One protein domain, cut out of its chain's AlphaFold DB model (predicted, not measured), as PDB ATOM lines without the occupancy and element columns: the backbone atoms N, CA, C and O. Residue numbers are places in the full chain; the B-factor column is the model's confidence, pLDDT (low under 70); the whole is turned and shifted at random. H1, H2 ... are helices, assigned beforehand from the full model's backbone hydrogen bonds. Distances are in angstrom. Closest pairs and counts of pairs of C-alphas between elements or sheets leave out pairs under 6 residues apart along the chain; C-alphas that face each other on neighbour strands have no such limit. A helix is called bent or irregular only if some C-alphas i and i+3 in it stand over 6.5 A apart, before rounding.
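This is residues 2 to 119 of the 166 residues of a protein of Hyaloperonospora arabidopsidis (strain Emoy2) (UniProt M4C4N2). A cluster of four helices lies at one end of a long, thin model: H1, H2 and H4 form a three-helix bundle, and H3 packs slantwise on H2 and H4. From the far end of H4 the printed part runs on through the short H5 and a thin tail, of which residues 90 to 98 stick out free, to a small head of loops, residues 101 to 119, with no named element. The printed part has 118 residues with five named helices, in the order H1, H2, H3, H4, H5, and no named strand; the class is all helix, though only 58 of the 118 residues are in named elements. The whole is extended, with a radius of gyration of the C-alphas of 22.2 A, and spans 76 by 32 by 18 A, the tail and head making much of the length.

Residues 2 to 13 hold no named element. H1, residues 14 to 26, begins at C-alpha 14 at (15.266, 25.052, 46.130) and is 18.3 A long. H2 is residues 32 to 41, 14.5 A, and H3 is residues 45 to 54, 14.7 A. H4, residues 62 to 82, is the longest helix at 30.1 A and ends at C-alpha 82 at (32.040, 25.984, 44.019). H5, residues 88 to 91, is only just irregular: C-alphas 88 and 91 are 7.0 A apart. The printed part ends at C-alpha 119 at (56.501, 15.593, 6.546).

In the bundle, helices side by side, H1 and H2 form a helical hairpin; they touch, with the C-alphas of Leu 21 and Val 35 closest at 5.7 A, at a steep tilt of 39 degrees, opposite ways. H4 touches H1 at a shallow tilt of 22 degrees, opposite ways, the closest C-alphas being those of Trp 14 and Ala 70, 5.1 A. H4 touches H2 with residues 62 to 70 alone, at a shallow tilt of 28 degrees, the same way; the C-alphas of Leu 36 and Ala 66 are closest at 4.8 A. H3 touches H2, closest at the C-alphas of Val 40 and Ala 48, 5.5 A, at a steep tilt of 45 degrees. H3 also touches H4, residues 69 to 73 alone, at 48 degrees, a steep tilt; the C-alphas of Leu 51 and Leu 69 are closest at 6.9 A. H5 is close to H4 but not clearly touching, and is apart from H1, H2 and H3. In H1, H2 and H4 every O i to N i+4 pair is within hydrogen-bond range, in H3 5 of 6; H5 is too short for such a pair.

The C-alphas of Ala 27 and Ser 119, the two farthest apart, are 75.8 A apart. The printed part has no cut, and no link between helices is long. Residues 92 to 119 form a long stretch with no named element, and residues 81 to 86 and 90 to 98 stand free. The mean pLDDT of the printed part is 78.4; it is under 70 at residues 2 to 6, 80 to 100 and 119.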
ATOM      1  N   LYS A   2      -2.311  34.307  43.872       61.50
ATOM      2  CA  LYS A   2      -1.028  35.041  43.983       61.50
ATOM      3  C   LYS A   2       0.087  34.347  44.786       61.50
ATOM      4  O   LYS A   2       1.239  34.696  44.597       61.50
ATOM      5  N   LEU A   3      -0.240  33.368  45.637       65.31
ATOM      6  CA  LEU A   3       0.743  32.687  46.496       65.31
ATOM      7  C   LEU A   3       1.694  31.754  45.728       65.31
ATOM      8  O   LEU A   3       2.819  31.552  46.155       65.31
ATOM      9  N   PHE A   4       1.255  31.214  44.588       62.81
ATOM     10  CA  PHE A   4       2.107  30.393  43.720       62.81
ATOM     11  C   PHE A   4       3.020  31.247  42.839       62.81
ATOM     12  O   PHE A   4       4.148  30.869  42.576       62.81
ATOM     13  N   ALA A   5       2.565  32.448  42.470       61.75
ATOM     14  CA  ALA A   5       3.246  33.319  41.518       61.75
ATOM     15  C   ALA A   5       4.534  33.978  42.054       61.75
ATOM     16  O   ALA A   5       5.171  34.768  41.348       61.75
ATOM     17  N   GLN A   6       4.887  33.729  43.315       68.25
ATOM     18  CA  GLN A   6       6.040  34.344  43.946       68.25
ATOM     19  C   GLN A   6       7.307  33.604  43.522       68.25
ATOM     20  O   GLN A   6       7.444  32.402  43.735       68.25
ATOM     21  N   ARG A   7       8.253  34.343  42.933       71.94
ATOM     22  CA  ARG A   7       9.580  33.798  42.635       71.94
ATOM     23  C   ARG A   7      10.256  33.302  43.910       71.94
ATOM     24  O   ARG A   7      10.049  33.869  44.984       71.94
ATOM     25  N   LYS A   8      11.094  32.273  43.761       82.69
ATOM     26  CA  LYS A   8      11.981  31.795  44.824       82.69
ATOM     27  C   LYS A   8      12.759  32.975  45.409       82.69
ATOM     28  O   LYS A   8      13.377  33.741  44.672       82.69
ATOM     29  N   ASP A   9      12.735  33.097  46.735       77.50
ATOM     30  CA  ASP A   9      13.590  34.043  47.447       77.50
ATOM     31  C   ASP A   9      15.060  33.629  47.254       77.50
ATOM     32  O   ASP A   9      15.384  32.456  47.471       77.50
ATOM     33  N   PRO A  10      15.961  34.542  46.851       74.69
ATOM     34  CA  PRO A  10      17.370  34.215  46.631       74.69
ATOM     35  C   PRO A  10      18.081  33.677  47.881       74.69
ATOM     36  O   PRO A  10      19.084  32.983  47.744       74.69
ATOM     37  N   LYS A  11      17.577  33.962  49.089       82.31
ATOM     38  CA  LYS A  11      18.146  33.471  50.355       82.31
ATOM     39  C   LYS A  11      17.725  32.040  50.696       82.31
ATOM     40  O   LYS A  11      18.325  31.431  51.575       82.31
ATOM     41  N   ARG A  12      16.681  31.520  50.047       84.38
ATOM     42  CA  ARG A  12      16.098  30.202  50.326       84.38
ATOM     43  C   ARG A  12      16.685  29.145  49.394       84.38
ATOM     44  O   ARG A  12      16.990  29.446  48.238       84.38
ATOM     45  N   THR A  13      16.794  27.897  49.844       89.81
ATOM     46  CA  THR A  13      17.204  26.784  48.966       89.81
ATOM     47  C   THR A  13      16.032  26.285  48.109       89.81
ATOM     48  O   THR A  13      14.858  26.506  48.431       89.81
ATOM     49  N   TRP A  14      16.320  25.626  46.983       90.62
ATOM     50  CA  TRP A  14      15.266  25.052  46.130       90.62
ATOM     51  C   TRP A  14      14.431  23.967  46.826       90.62
ATOM     52  O   TRP A  14      13.203  24.035  46.721       90.62
ATOM     53  N   PRO A  15      15.025  23.024  47.585       91.38
ATOM     54  CA  PRO A  15      14.261  22.033  48.342       91.38
ATOM     55  C   PRO A  15      13.333  22.672  49.381       91.38
ATOM     56  O   PRO A  15      12.172  22.287  49.509       91.38
ATOM     57  N   GLU A  16      13.793  23.711  50.081       90.19
ATOM     58  CA  GLU A  16      12.935  24.435  51.018       90.19
ATOM     59  C   GLU A  16      11.786  25.152  50.299       90.19
ATOM     60  O   GLU A  16      10.667  25.168  50.814       90.19
ATOM     61  N   HIS A  17      12.034  25.767  49.137       90.25
ATOM     62  CA  HIS A  17      10.985  26.415  48.345       90.25
ATOM     63  C   HIS A  17       9.947  25.400  47.839       90.25
ATOM     64  O   HIS A  17       8.749  25.678  47.903       90.25
ATOM     65  N   PHE A  18      10.382  24.201  47.441       91.00
ATOM     66  CA  PHE A  18       9.493  23.088  47.108       91.00
ATOM     67  C   PHE A  18       8.579  22.717  48.283       91.00
ATOM     68  O   PHE A  18       7.364  22.666  48.103       91.00
ATOM     69  N   LEU A  19       9.116  22.562  49.499       90.88
ATOM     70  CA  LEU A  19       8.298  22.264  50.685       90.88
ATOM     71  C   LEU A  19       7.229  23.336  50.951       90.88
ATOM     72  O   LEU A  19       6.104  23.011  51.333       90.88
ATOM     73  N   TYR A  20       7.545  24.612  50.708       89.88
ATOM     74  CA  TYR A  20       6.547  25.682  50.772       89.88
ATOM     75  C   TYR A  20       5.456  25.508  49.716       89.88
ATOM     76  O   TYR A  20       4.276  25.552  50.056       89.88
ATOM     77  N   LEU A  21       5.824  25.266  48.456       89.06
ATOM     78  CA  LEU A  21       4.851  25.065  47.382       89.06
ATOM     79  C   LEU A  21       3.947  23.853  47.647       89.06
ATOM     80  O   LEU A  21       2.742  23.945  47.421       89.06
ATOM     81  N   VAL A  22       4.491  22.762  48.195       89.94
ATOM     82  CA  VAL A  22       3.719  21.582  48.624       89.94
ATOM     83  C   VAL A  22       2.723  21.948  49.723       89.94
ATOM     84  O   VAL A  22       1.544  21.612  49.617       89.94
ATOM     85  N   ALA A  23       3.148  22.689  50.749       89.44
ATOM     86  CA  ALA A  23       2.252  23.135  51.814       89.44
ATOM     87  C   ALA A  23       1.105  24.015  51.276       89.44
ATOM     88  O   ALA A  23      -0.056  23.825  51.645       89.44
ATOM     89  N   VAL A  24       1.405  24.932  50.348       87.12
ATOM     90  CA  VAL A  24       0.392  25.781  49.699       87.12
ATOM     91  C   VAL A  24      -0.519  24.957  48.769       87.12
ATOM     92  O   VAL A  24      -1.717  25.235  48.679       87.12
ATOM     93  N   GLY A  25       0.008  23.930  48.097       86.94
ATOM     94  CA  GLY A  25      -0.758  22.998  47.258       86.94
ATOM     95  C   GLY A  25      -1.738  22.151  48.062       86.94
ATOM     96  O   GLY A  25      -2.917  22.068  47.711       86.94
ATOM     97  N   ASN A  26      -1.283  21.622  49.196       86.31
ATOM     98  CA  ASN A  26      -2.105  20.855  50.130       86.31
ATOM     99  C   ASN A  26      -3.231  21.709  50.721       86.31
ATOM    100  O   ASN A  26      -4.388  21.287  50.720       86.31
ATOM    101  N   ALA A  27      -2.937  22.955  51.110       84.19
ATOM    102  CA  ALA A  27      -3.945  23.905  51.590       84.19
ATOM    103  C   ALA A  27      -5.026  24.240  50.538       84.19
ATOM    104  O   ALA A  27      -6.097  24.743  50.880       84.19
ATOM    105  N   ARG A  28      -4.769  23.956  49.253       78.44
ATOM    106  CA  ARG A  28      -5.675  24.225  48.126       78.44
ATOM    107  C   ARG A  28      -6.284  22.972  47.492       78.44
ATOM    108  O   ARG A  28      -6.831  23.085  46.397       78.44
ATOM    109  N   LYS A  29      -6.261  21.834  48.196       76.88
ATOM    110  CA  LYS A  29      -6.818  20.537  47.761       76.88
ATOM    111  C   LYS A  29      -6.026  19.842  46.638       76.88
ATOM    112  O   LYS A  29      -6.615  19.424  45.648       76.88
ATOM    113  N   GLY A  30      -4.711  19.688  46.807       71.81
ATOM    114  CA  GLY A  30      -3.917  18.761  45.983       71.81
ATOM    115  C   GLY A  30      -3.627  19.282  44.577       71.81
ATOM    116  O   GLY A  30      -3.916  18.631  43.578       71.81
ATOM    117  N   ALA A  31      -3.079  20.494  44.492       82.56
ATOM    118  CA  ALA A  31      -2.688  21.108  43.227       82.56
ATOM    119  C   ALA A  31      -1.246  20.740  42.823       82.56
ATOM    120  O   ALA A  31      -0.404  21.615  42.616       82.56
ATOM    121  N   ASP A  32      -0.959  19.445  42.735       83.50
ATOM    122  CA  ASP A  32       0.398  18.906  42.568       83.50
ATOM    123  C   ASP A  32       1.029  19.287  41.222       83.50
ATOM    124  O   ASP A  32       2.221  19.585  41.140       83.50
ATOM    125  N   THR A  33       0.208  19.359  40.173       85.62
ATOM    126  CA  THR A  33       0.599  19.864  38.850       85.62
ATOM    127  C   THR A  33       1.050  21.319  38.916       85.62
ATOM    128  O   THR A  33       2.065  21.685  38.328       85.62
ATOM    129  N   LEU A  34       0.362  22.143  39.717       87.12
ATOM    130  CA  LEU A  34       0.745  23.538  39.904       87.12
ATOM    131  C   LEU A  34       2.089  23.642  40.627       87.12
ATOM    132  O   LEU A  34       2.877  24.511  40.275       87.12
ATOM    133  N   VAL A  35       2.387  22.785  41.607       87.50
ATOM    134  CA  VAL A  35       3.696  22.801  42.291       87.50
ATOM    135  C   VAL A  35       4.829  22.599  41.286       87.50
ATOM    136  O   VAL A  35       5.790  23.370  41.282       87.50
ATOM    137  N   LEU A  36       4.682  21.612  40.401       88.62
ATOM    138  CA  LEU A  36       5.653  21.318  39.355       88.62
ATOM    139  C   LEU A  36       5.815  22.491  38.371       88.62
ATOM    140  O   LEU A  36       6.936  22.947  38.133       88.62
ATOM    141  N   ASP A  37       4.709  23.026  37.851       88.62
ATOM    142  CA  ASP A  37       4.740  24.146  36.905       88.62
ATOM    143  C   ASP A  37       5.359  25.405  37.522       88.62
ATOM    144  O   ASP A  37       6.049  26.168  36.844       88.62
ATOM    145  N   ASN A  38       5.147  25.632  38.820       87.81
ATOM    146  CA  ASN A  38       5.710  26.790  39.504       87.81
ATOM    147  C   ASN A  38       7.232  26.696  39.640       87.81
ATOM    148  O   ASN A  38       7.905  27.706  39.445       87.81
ATOM    149  N   ILE A  39       7.791  25.507  39.878       88.56
ATOM    150  CA  ILE A  39       9.251  25.324  39.896       88.56
ATOM    151  C   ILE A  39       9.866  25.712  38.547       88.56
ATOM    152  O   ILE A  39      10.880  26.406  38.510       88.56
ATOM    153  N   VAL A  40       9.232  25.321  37.440       87.75
ATOM    154  CA  VAL A  40       9.736  25.607  36.088       87.75
ATOM    155  C   VAL A  40       9.543  27.076  35.699       87.75
ATOM    156  O   VAL A  40      10.440  27.684  35.114       87.75
ATOM    157  N   ASN A  41       8.387  27.662  36.020       85.50
ATOM    158  CA  ASN A  41       8.021  29.013  35.584       85.50
ATOM    159  C   ASN A  41       8.604  30.132  36.460       85.50
ATOM    160  O   ASN A  41       8.762  31.257  35.983       85.50
ATOM    161  N   HIS A  42       8.934  29.843  37.722       80.50
ATOM    162  CA  HIS A  42       9.492  30.825  38.658       80.50
ATOM    163  C   HIS A  42      11.007  30.719  38.857       80.50
ATOM    164  O   HIS A  42      11.578  31.499  39.626       80.50
ATOM    165  N   ALA A  43      11.662  29.812  38.132       83.12
ATOM    166  CA  ALA A  43      13.110  29.789  37.999       83.12
ATOM    167  C   ALA A  43      13.637  30.990  37.192       83.12
ATOM    168  O   ALA A  43      12.903  31.657  36.456       83.12
ATOM    169  N   SER A  44      14.932  31.284  37.336       81.94
ATOM    170  CA  SER A  44      15.615  32.242  36.460       81.94
ATOM    171  C   SER A  44      15.565  31.758  35.005       81.94
ATOM    172  O   SER A  44      15.427  30.563  34.756       81.94
ATOM    173  N   ALA A  45      15.684  32.669  34.033       82.56
ATOM    174  CA  ALA A  45      15.564  32.325  32.612       82.56
ATOM    175  C   ALA A  45      16.545  31.216  32.181       82.56
ATOM    176  O   ALA A  45      16.153  30.289  31.480       82.56
ATOM    177  N   GLU A  46      17.782  31.271  32.677       81.88
ATOM    178  CA  GLU A  46      18.833  30.267  32.459       81.88
ATOM    179  C   GLU A  46      18.432  28.881  32.997       81.88
ATOM    180  O   GLU A  46      18.520  27.872  32.298       81.88
ATOM    181  N   LEU A  47      17.933  28.821  34.238       85.31
ATOM    182  CA  LEU A  47      17.543  27.565  34.888       85.31
ATOM    183  C   LEU A  47      16.248  26.996  34.307       85.31
ATOM    184  O   LEU A  47      16.116  25.780  34.183       85.31
ATOM    185  N   ALA A  48      15.310  27.858  33.909       87.56
ATOM    186  CA  ALA A  48      14.047  27.460  33.304       87.56
ATOM    187  C   ALA A  48      14.256  26.671  32.002       87.56
ATOM    188  O   ALA A  48      13.500  25.740  31.737       87.56
ATOM    189  N   LEU A  49      15.288  26.986  31.211       87.94
ATOM    190  CA  LEU A  49      15.616  26.234  29.994       87.94
ATOM    191  C   LEU A  49      16.015  24.789  30.313       87.94
ATOM    192  O   LEU A  49      15.461  23.848  29.741       87.94
ATOM    193  N   VAL A  50      16.930  24.606  31.267       89.00
ATOM    194  CA  VAL A  50      17.406  23.272  31.669       89.00
ATOM    195  C   VAL A  50      16.297  22.481  32.369       89.00
ATOM    196  O   VAL A  50      16.146  21.280  32.144       89.00
ATOM    197  N   LEU A  51      15.485  23.158  33.183       90.69
ATOM    198  CA  LEU A  51      14.320  22.574  33.839       90.69
ATOM    199  C   LEU A  51      13.275  22.104  32.831       90.69
ATOM    200  O   LEU A  51      12.828  20.968  32.933       90.69
ATOM    201  N   ARG A  52      12.926  22.922  31.829       88.94
ATOM    202  CA  ARG A  52      11.996  22.522  30.758       88.94
ATOM    203  C   ARG A  52      12.520  21.344  29.946       88.94
ATOM    204  O   ARG A  52      11.729  20.502  29.551       88.94
ATOM    205  N   ALA A  53      13.831  21.249  29.732       89.44
ATOM    206  CA  ALA A  53      14.423  20.098  29.053       89.44
ATOM    207  C   ALA A  53      14.281  18.791  29.859       89.44
ATOM    208  O   ALA A  53      14.242  17.711  29.276       89.44
ATOM    209  N   LYS A  54      14.214  18.881  31.193       87.81
ATOM    210  CA  LYS A  54      13.981  17.738  32.093       87.81
ATOM    211  C   LYS A  54      12.517  17.554  32.495       87.81
ATOM    212  O   LYS A  54      12.213  16.561  33.148       87.81
ATOM    213  N   TYR A  55      11.649  18.498  32.148       90.69
ATOM    214  CA  TYR A  55      10.240  18.489  32.499       90.69
ATOM    215  C   TYR A  55       9.502  17.452  31.656       90.69
ATOM    216  O   TYR A  55       9.505  17.530  30.426       90.69
ATOM    217  N   ASP A  56       8.854  16.501  32.322       87.94
ATOM    218  CA  ASP A  56       7.996  15.511  31.676       87.94
ATOM    219  C   ASP A  56       6.521  15.759  32.051       87.94
ATOM    220  O   ASP A  56       6.125  15.470  33.187       87.94
ATOM    221  N   PRO A  57       5.690  16.273  31.119       82.31
ATOM    222  CA  PRO A  57       4.271  16.518  31.377       82.31
ATOM    223  C   PRO A  57       3.457  15.229  31.538       82.31
ATOM    224  O   PRO A  57       2.376  15.263  32.124       82.31
ATOM    225  N   ASN A  58       3.947  14.095  31.029       85.12
ATOM    226  CA  ASN A  58       3.207  12.832  31.036       85.12
ATOM    227  C   ASN A  58       3.400  12.047  32.341       85.12
ATOM    228  O   ASN A  58       2.747  11.022  32.558       85.12
ATOM    229  N   ARG A  59       4.301  12.499  33.224       85.69
ATOM    230  CA  ARG A  59       4.582  11.811  34.482       85.69
ATOM    231  C   ARG A  59       3.442  12.030  35.475       85.69
ATOM    232  O   ARG A  59       3.169  13.150  35.873       85.69
ATOM    233  N   THR A  60       2.852  10.944  35.965       83.12
ATOM    234  CA  THR A  60       1.728  10.979  36.919       83.12
ATOM    235  C   THR A  60       2.116  11.439  38.330       83.12
ATOM    236  O   THR A  60       1.286  11.956  39.071       83.12
ATOM    237  N   ASN A  61       3.387  11.286  38.718       88.31
ATOM    238  CA  ASN A  61       3.894  11.656  40.043       88.31
ATOM    239  C   ASN A  61       4.515  13.064  40.038       88.31
ATOM    240  O   ASN A  61       5.734  13.216  40.172       88.31
ATOM    241  N   HIS A  62       3.680  14.093  39.881       87.81
ATOM    242  CA  HIS A  62       4.129  15.486  39.750       87.81
ATOM    243  C   HIS A  62       4.937  15.983  40.960       87.81
ATOM    244  O   HIS A  62       5.944  16.660  40.771       87.81
ATOM    245  N   LEU A  63       4.576  15.591  42.191       90.38
ATOM    246  CA  LEU A  63       5.318  15.983  43.401       90.38
ATOM    247  C   LEU A  63       6.723  15.385  43.460       90.38
ATOM    248  O   LEU A  63       7.680  16.091  43.765       90.38
ATOM    249  N   ARG A  64       6.863  14.098  43.125       92.81
ATOM    250  CA  ARG A  64       8.178  13.450  43.050       92.81
ATOM    251  C   ARG A  64       9.037  14.106  41.972       92.81
ATOM    252  O   ARG A  64      10.232  14.292  42.160       92.81
ATOM    253  N   HIS A  65       8.426  14.471  40.847       92.44
ATOM    254  CA  HIS A  65       9.137  15.157  39.775       92.44
ATOM    255  C   HIS A  65       9.595  16.555  40.192       92.44
ATOM    256  O   HIS A  65      10.737  16.932  39.956       92.44
ATOM    257  N   ALA A  66       8.726  17.296  40.874       91.62
ATOM    258  CA  ALA A  66       9.038  18.599  41.437       91.62
ATOM    259  C   ALA A  66      10.206  18.527  42.442       91.62
ATOM    260  O   ALA A  66      11.108  19.362  42.389       91.62
ATOM    261  N   GLU A  67      10.235  17.504  43.299       92.81
ATOM    262  CA  GLU A  67      11.337  17.239  44.232       92.81
ATOM    263  C   GLU A  67      12.664  16.960  43.500       92.81
ATOM    264  O   GLU A  67      13.687  17.581  43.798       92.81
ATOM    265  N   GLU A  68      12.648  16.073  42.499       92.88
ATOM    266  CA  GLU A  68      13.822  15.762  41.669       92.88
ATOM    267  C   GLU A  68      14.381  17.021  40.987       92.88
ATOM    268  O   GLU A  68      15.593  17.261  41.009       92.88
ATOM    269  N   LEU A  69      13.503  17.854  40.416       92.75
ATOM    270  CA  LEU A  69      13.889  19.117  39.789       92.75
ATOM    271  C   LEU A  69      14.459  20.108  40.812       92.75
ATOM    272  O   LEU A  69      15.463  20.758  40.524       92.75
ATOM    273  N   ALA A  70      13.890  20.198  42.017       92.25
ATOM    274  CA  ALA A  70      14.396  21.078  43.069       92.25
ATOM    275  C   ALA A  70      15.825  20.702  43.503       92.25
ATOM    276  O   ALA A  70      16.690  21.576  43.612       92.25
ATOM    277  N   HIS A  71      16.109  19.410  43.689       92.00
ATOM    278  CA  HIS A  71      17.462  18.940  44.004       92.00
ATOM    279  C   HIS A  71      18.441  19.133  42.843       92.00
ATOM    280  O   HIS A  71      19.598  19.498  43.062       92.00
ATOM    281  N   PHE A  72      17.984  18.925  41.609       91.44
ATOM    282  CA  PHE A  72      18.799  19.149  40.420       91.44
ATOM    283  C   PHE A  72      19.194  20.623  40.260       91.44
ATOM    284  O   PHE A  72      20.352  20.932  39.992       91.44
ATOM    285  N   VAL A  73      18.269  21.555  40.474       90.94
ATOM    286  CA  VAL A  73      18.608  22.981  40.402       90.94
ATOM    287  C   VAL A  73      19.533  23.383  41.547       90.94
ATOM    288  O   VAL A  73      20.489  24.122  41.324       90.94
ATOM    289  N   GLN A  74      19.310  22.853  42.753       90.19
ATOM    290  CA  GLN A  74      20.215  23.091  43.877       90.19
ATOM    291  C   GLN A  74      21.637  22.607  43.569       90.19
ATOM    292  O   GLN A  74      22.603  23.277  43.940       90.19
ATOM    293  N   SER A  75      21.792  21.474  42.879       89.19
ATOM    294  CA  SER A  75      23.115  20.991  42.477       89.19
ATOM    295  C   SER A  75      23.749  21.887  41.408       89.19
ATOM    296  O   SER A  75      24.949  22.145  41.493       89.19
ATOM    297  N   ILE A  76      22.973  22.460  40.478       87.56
ATOM    298  CA  ILE A  76      23.468  23.482  39.535       87.56
ATOM    299  C   ILE A  76      23.931  24.743  40.277       87.56
ATOM    300  O   ILE A  76      25.038  25.213  40.034       87.56
ATOM    301  N   GLU A  77      23.136  25.283  41.203       84.69
ATOM    302  CA  GLU A  77      23.509  26.485  41.972       84.69
ATOM    303  C   GLU A  77      24.763  26.241  42.828       84.69
ATOM    304  O   GLU A  77      25.676  27.069  42.874       84.69
ATOM    305  N   THR A  78      24.849  25.069  43.460       82.69
ATOM    306  CA  THR A  78      25.989  24.702  44.311       82.69
ATOM    307  C   THR A  78      27.254  24.468  43.478       82.69
ATOM    308  O   THR A  78      28.325  24.934  43.860       82.69
ATOM    309  N   THR A  79      27.145  23.811  42.317       72.38
ATOM    310  CA  THR A  79      28.283  23.608  41.397       72.38
ATOM    311  C   THR A  79      28.728  24.900  40.721       72.38
ATOM    312  O   THR A  79      29.925  25.103  40.551       72.38
ATOM    313  N   ALA A  80      27.807  25.814  40.404       63.06
ATOM    314  CA  ALA A  80      28.139  27.135  39.869       63.06
ATOM    315  C   ALA A  80      28.876  28.021  40.890       63.06
ATOM    316  O   ALA A  80      29.670  28.880  40.502       63.06
ATOM    317  N   THR A  81      28.626  27.802  42.186       58.91
ATOM    318  CA  THR A  81      29.251  28.569  43.273       58.91
ATOM    319  C   THR A  81      30.601  27.978  43.700       58.91
ATOM    320  O   THR A  81      31.508  28.730  44.043       58.91
ATOM    321  N   SER A  82      30.775  26.650  43.653       51.28
ATOM    322  CA  SER A  82      32.040  25.984  44.019       51.28
ATOM    323  C   SER A  82      33.042  25.875  42.866       51.28
ATOM    324  O   SER A  82      34.249  25.828  43.096       51.28
ATOM    325  N   ILE A  83      32.564  25.879  41.620       50.97
ATOM    326  CA  ILE A  83      33.388  25.855  40.413       50.97
ATOM    327  C   ILE A  83      33.204  27.210  39.746       50.97
ATOM    328  O   ILE A  83      32.290  27.392  38.945       50.97
ATOM    329  N   GLY A  84      34.050  28.165  40.139       43.91
ATOM    330  CA  GLY A  84      33.987  29.565  39.727       43.91
ATOM    331  C   GLY A  84      33.457  29.756  38.307       43.91
ATOM    332  O   GLY A  84      34.124  29.411  37.337       43.91
ATOM    333  N   GLN A  85      32.228  30.267  38.220       47.16
ATOM    334  CA  GLN A  85      31.689  31.114  37.160       47.16
ATOM    335  C   GLN A  85      32.486  31.093  35.837       47.16
ATOM    336  O   GLN A  85      33.129  32.087  35.503       47.16
ATOM    337  N   LYS A  86      32.478  29.970  35.090       41.88
ATOM    338  CA  LYS A  86      32.908  29.942  33.670       41.88
ATOM    339  C   LYS A  86      32.669  28.674  32.842       41.88
ATOM    340  O   LYS A  86      33.003  28.712  31.663       41.88
ATOM    341  N   VAL A  87      32.124  27.568  33.365       46.19
ATOM    342  CA  VAL A  87      32.200  26.289  32.612       46.19
ATOM    343  C   VAL A  87      30.861  25.719  32.112       46.19
ATOM    344  O   VAL A  87      30.877  24.915  31.187       46.19
ATOM    345  N   VAL A  88      29.685  26.137  32.602       45.81
ATOM    346  CA  VAL A  88      28.458  25.340  32.339       45.81
ATOM    347  C   VAL A  88      27.576  25.806  31.162       45.81
ATOM    348  O   VAL A  88      26.815  25.000  30.630       45.81
ATOM    349  N   VAL A  89      27.755  27.017  30.618       44.22
ATOM    350  CA  VAL A  89      27.056  27.445  29.375       44.22
ATOM    351  C   VAL A  89      27.780  26.963  28.096       44.22
ATOM    352  O   VAL A  89      27.379  27.264  26.983       44.22
ATOM    353  N   ALA A  90      28.847  26.165  28.205       43.88
ATOM    354  CA  ALA A  90      29.691  25.799  27.058       43.88
ATOM    355  C   ALA A  90      29.258  24.531  26.286       43.88
ATOM    356  O   ALA A  90      29.990  24.081  25.408       43.88
ATOM    357  N   HIS A  91      28.116  23.916  26.618       50.00
ATOM    358  CA  HIS A  91      27.672  22.668  25.971       50.00
ATOM    359  C   HIS A  91      26.570  22.866  24.929       50.00
ATOM    360  O   HIS A  91      26.340  21.963  24.129       50.00
ATOM    361  N   ILE A  92      25.847  23.989  24.991       52.34
ATOM    362  CA  ILE A  92      24.634  24.196  24.188       52.34
ATOM    363  C   ILE A  92      24.907  25.112  22.992       52.34
ATOM    364  O   ILE A  92      24.307  24.899  21.946       52.34
ATOM    365  N   ASP A  93      25.902  26.000  23.067       45.28
ATOM    366  CA  ASP A  93      26.270  26.848  21.936       45.28
ATOM    367  C   ASP A  93      27.735  26.660  21.516       45.28
ATOM    368  O   ASP A  93      28.676  26.954  22.252       45.28
ATOM    369  N   ALA A  94      27.874  26.220  20.264       44.12
ATOM    370  CA  ALA A  94      29.074  26.073  19.443       44.12
ATOM    371  C   ALA A  94      29.932  24.805  19.655       44.12
ATOM    372  O   ALA A  94      30.318  24.475  20.777       44.12
ATOM    373  N   PRO A  95      30.344  24.116  18.564       46.19
ATOM    374  CA  PRO A  95      31.468  23.198  18.633       46.19
ATOM    375  C   PRO A  95      32.692  24.037  18.994       46.19
ATOM    376  O   PRO A  95      33.309  24.667  18.134       46.19
ATOM    377  N   VAL A  96      33.036  24.079  20.281       49.88
ATOM    378  CA  VAL A  96      34.328  24.582  20.727       49.88
ATOM    379  C   VAL A  96      35.346  23.670  20.066       49.88
ATOM    380  O   VAL A  96      35.618  22.565  20.539       49.88
ATOM    381  N   GLN A  97      35.870  24.111  18.922       58.59
ATOM    382  CA  GLN A  97      37.092  23.588  18.350       58.59
ATOM    383  C   GLN A  97      38.124  23.708  19.460       58.59
ATOM    384  O   GLN A  97      38.688  24.780  19.689       58.59
ATOM    385  N   ARG A  98      38.314  22.617  20.209       56.78
ATOM    386  CA  ARG A  98      39.454  22.451  21.096       56.78
ATOM    387  C   ARG A  98      40.654  22.661  20.195       56.78
ATOM    388  O   ARG A  98      40.976  21.793  19.390       56.78
ATOM    389  N   LYS A  99      41.235  23.860  20.247       64.19
ATOM    390  CA  LYS A  99      42.437  24.178  19.489       64.19
ATOM    391  C   LYS A  99      43.494  23.239  20.037       64.19
ATOM    392  O   LYS A  99      43.932  23.407  21.169       64.19
ATOM    393  N   GLU A 100      43.802  22.193  19.282       66.19
ATOM    394  CA  GLU A 100      44.820  21.215  19.630       66.19
ATOM    395  C   GLU A 100      46.160  21.953  19.734       66.19
ATOM    396  O   GLU A 100      46.772  22.309  18.726       66.19
ATOM    397  N   THR A 101      46.568  22.265  20.966       74.19
ATOM    398  CA  THR A 101      47.804  22.999  21.259       74.19
ATOM    399  C   THR A 101      49.019  22.083  21.262       74.19
ATOM    400  O   THR A 101      50.150  22.580  21.285       74.19
ATOM    401  N   ARG A 102      48.826  20.755  21.228       82.81
ATOM    402  CA  ARG A 102      49.945  19.820  21.162       82.81
ATOM    403  C   ARG A 102      50.675  20.001  19.839       82.81
ATOM    404  O   ARG A 102      50.097  19.979  18.751       82.81
ATOM    405  N   LYS A 103      51.984  20.186  19.961       86.94
ATOM    406  CA  LYS A 103      52.912  20.201  18.838       86.94
ATOM    407  C   LYS A 103      53.124  18.766  18.371       86.94
ATOM    408  O   LYS A 103      53.245  17.853  19.184       86.94
ATOM    409  N   CYS A 104      53.212  18.572  17.065       87.19
ATOM    410  CA  CYS A 104      53.649  17.316  16.488       87.19
ATOM    411  C   CYS A 104      55.038  16.954  17.032       87.19
ATOM    412  O   CYS A 104      55.980  17.729  16.884       87.19
ATOM    413  N   HIS A 105      55.182  15.763  17.610       84.56
ATOM    414  CA  HIS A 105      56.459  15.284  18.146       84.56
ATOM    415  C   HIS A 105      57.534  15.059  17.066       84.56
ATOM    416  O   HIS A 105      58.708  14.972  17.396       84.56
ATOM    417  N   GLY A 106      57.150  14.988  15.783       79.75
ATOM    418  CA  GLY A 106      58.085  14.833  14.662       79.75
ATOM    419  C   GLY A 106      58.542  16.148  14.015       79.75
ATOM    420  O   GLY A 106      59.696  16.253  13.626       79.75
ATOM    421  N   CYS A 107      57.661  17.150  13.876       84.56
ATOM    422  CA  CYS A 107      57.975  18.401  13.158       84.56
ATOM    423  C   CYS A 107      57.775  19.685  13.982       84.56
ATOM    424  O   CYS A 107      57.993  20.783  13.474       84.56
ATOM    425  N   GLY A 108      57.301  19.577  15.226       81.44
ATOM    426  CA  GLY A 108      57.111  20.703  16.145       81.44
ATOM    427  C   GLY A 108      55.931  21.637  15.838       81.44
ATOM    428  O   GLY A 108      55.680  22.557  16.617       81.44
ATOM    429  N   LYS A 109      55.184  21.427  14.744       81.19
ATOM    430  CA  LYS A 109      54.034  22.272  14.359       81.19
ATOM    431  C   LYS A 109      52.759  21.867  15.107       81.19
ATOM    432  O   LYS A 109      52.522  20.684  15.327       81.19
ATOM    433  N   VAL A 110      51.933  22.845  15.478       82.62
ATOM    434  CA  VAL A 110      50.606  22.626  16.089       82.62
ATOM    435  C   VAL A 110      49.546  22.341  15.019       82.62
ATOM    436  O   VAL A 110      49.732  22.685  13.851       82.62
ATOM    437  N   GLY A 111      48.440  21.705  15.405       82.44
ATOM    438  CA  GLY A 111      47.327  21.376  14.502       82.44
ATOM    439  C   GLY A 111      47.335  19.950  13.940       82.44
ATOM    440  O   GLY A 111      46.390  19.571  13.258       82.44
ATOM    441  N   HIS A 112      48.356  19.139  14.239       84.19
ATOM    442  CA  HIS A 112      48.356  17.699  13.969       84.19
ATOM    443  C   HIS A 112      49.277  16.949  14.944       84.19
ATOM    444  O   HIS A 112      50.223  17.515  15.488       84.19
ATOM    445  N   ILE A 113      49.021  15.653  15.137       85.31
ATOM    446  CA  ILE A 113      49.908  14.740  15.875       85.31
ATOM    447  C   ILE A 113      50.811  13.967  14.906       85.31
ATOM    448  O   ILE A 113      50.526  13.901  13.712       85.31
ATOM    449  N   GLN A 114      51.881  13.346  15.413       81.19
ATOM    450  CA  GLN A 114      52.904  12.666  14.600       81.19
ATOM    451  C   GLN A 114      52.333  11.651  13.595       81.19
ATOM    452  O   GLN A 114      52.845  11.555  12.484       81.19
ATOM    453  N   ALA A 115      51.234  10.972  13.937       79.62
ATOM    454  CA  ALA A 115      50.551  10.020  13.057       79.62
ATOM    455  C   ALA A 115      50.000  10.643  11.756       79.62
ATOM    456  O   ALA A 115      49.900   9.954  10.748       79.62
ATOM    457  N   TYR A 116      49.671  11.938  11.767       79.06
ATOM    458  CA  TYR A 116      49.118  12.675  10.622       79.06
ATOM    459  C   TYR A 116      50.113  13.699  10.055       79.06
ATOM    460  O   TYR A 116      49.732  14.632   9.348       79.06
ATOM    461  N   CYS A 117      51.398  13.568  10.393       82.56
ATOM    462  CA  CYS A 117      52.431  14.482   9.928       82.56
ATOM    463  C   CYS A 117      52.719  14.255   8.442       82.56
ATOM    464  O   CYS A 117      53.266  13.228   8.058       82.56
ATOM    465  N   ARG A 118      52.408  15.243   7.596       79.06
ATOM    466  CA  ARG A 118      52.675  15.170   6.149       79.06
ATOM    467  C   ARG A 118      54.174  15.154   5.810       79.06
ATOM    468  O   ARG A 118      54.537  14.709   4.728       79.06
ATOM    469  N   SER A 119      55.042  15.583   6.733       62.00
ATOM    470  CA  SER A 119      56.501  15.593   6.546       62.00
ATOM    471  C   SER A 119      57.126  14.198   6.458       62.00
ATOM    472  O   SER A 119      58.252  14.086   5.996       62.00
TER     473      SER A 119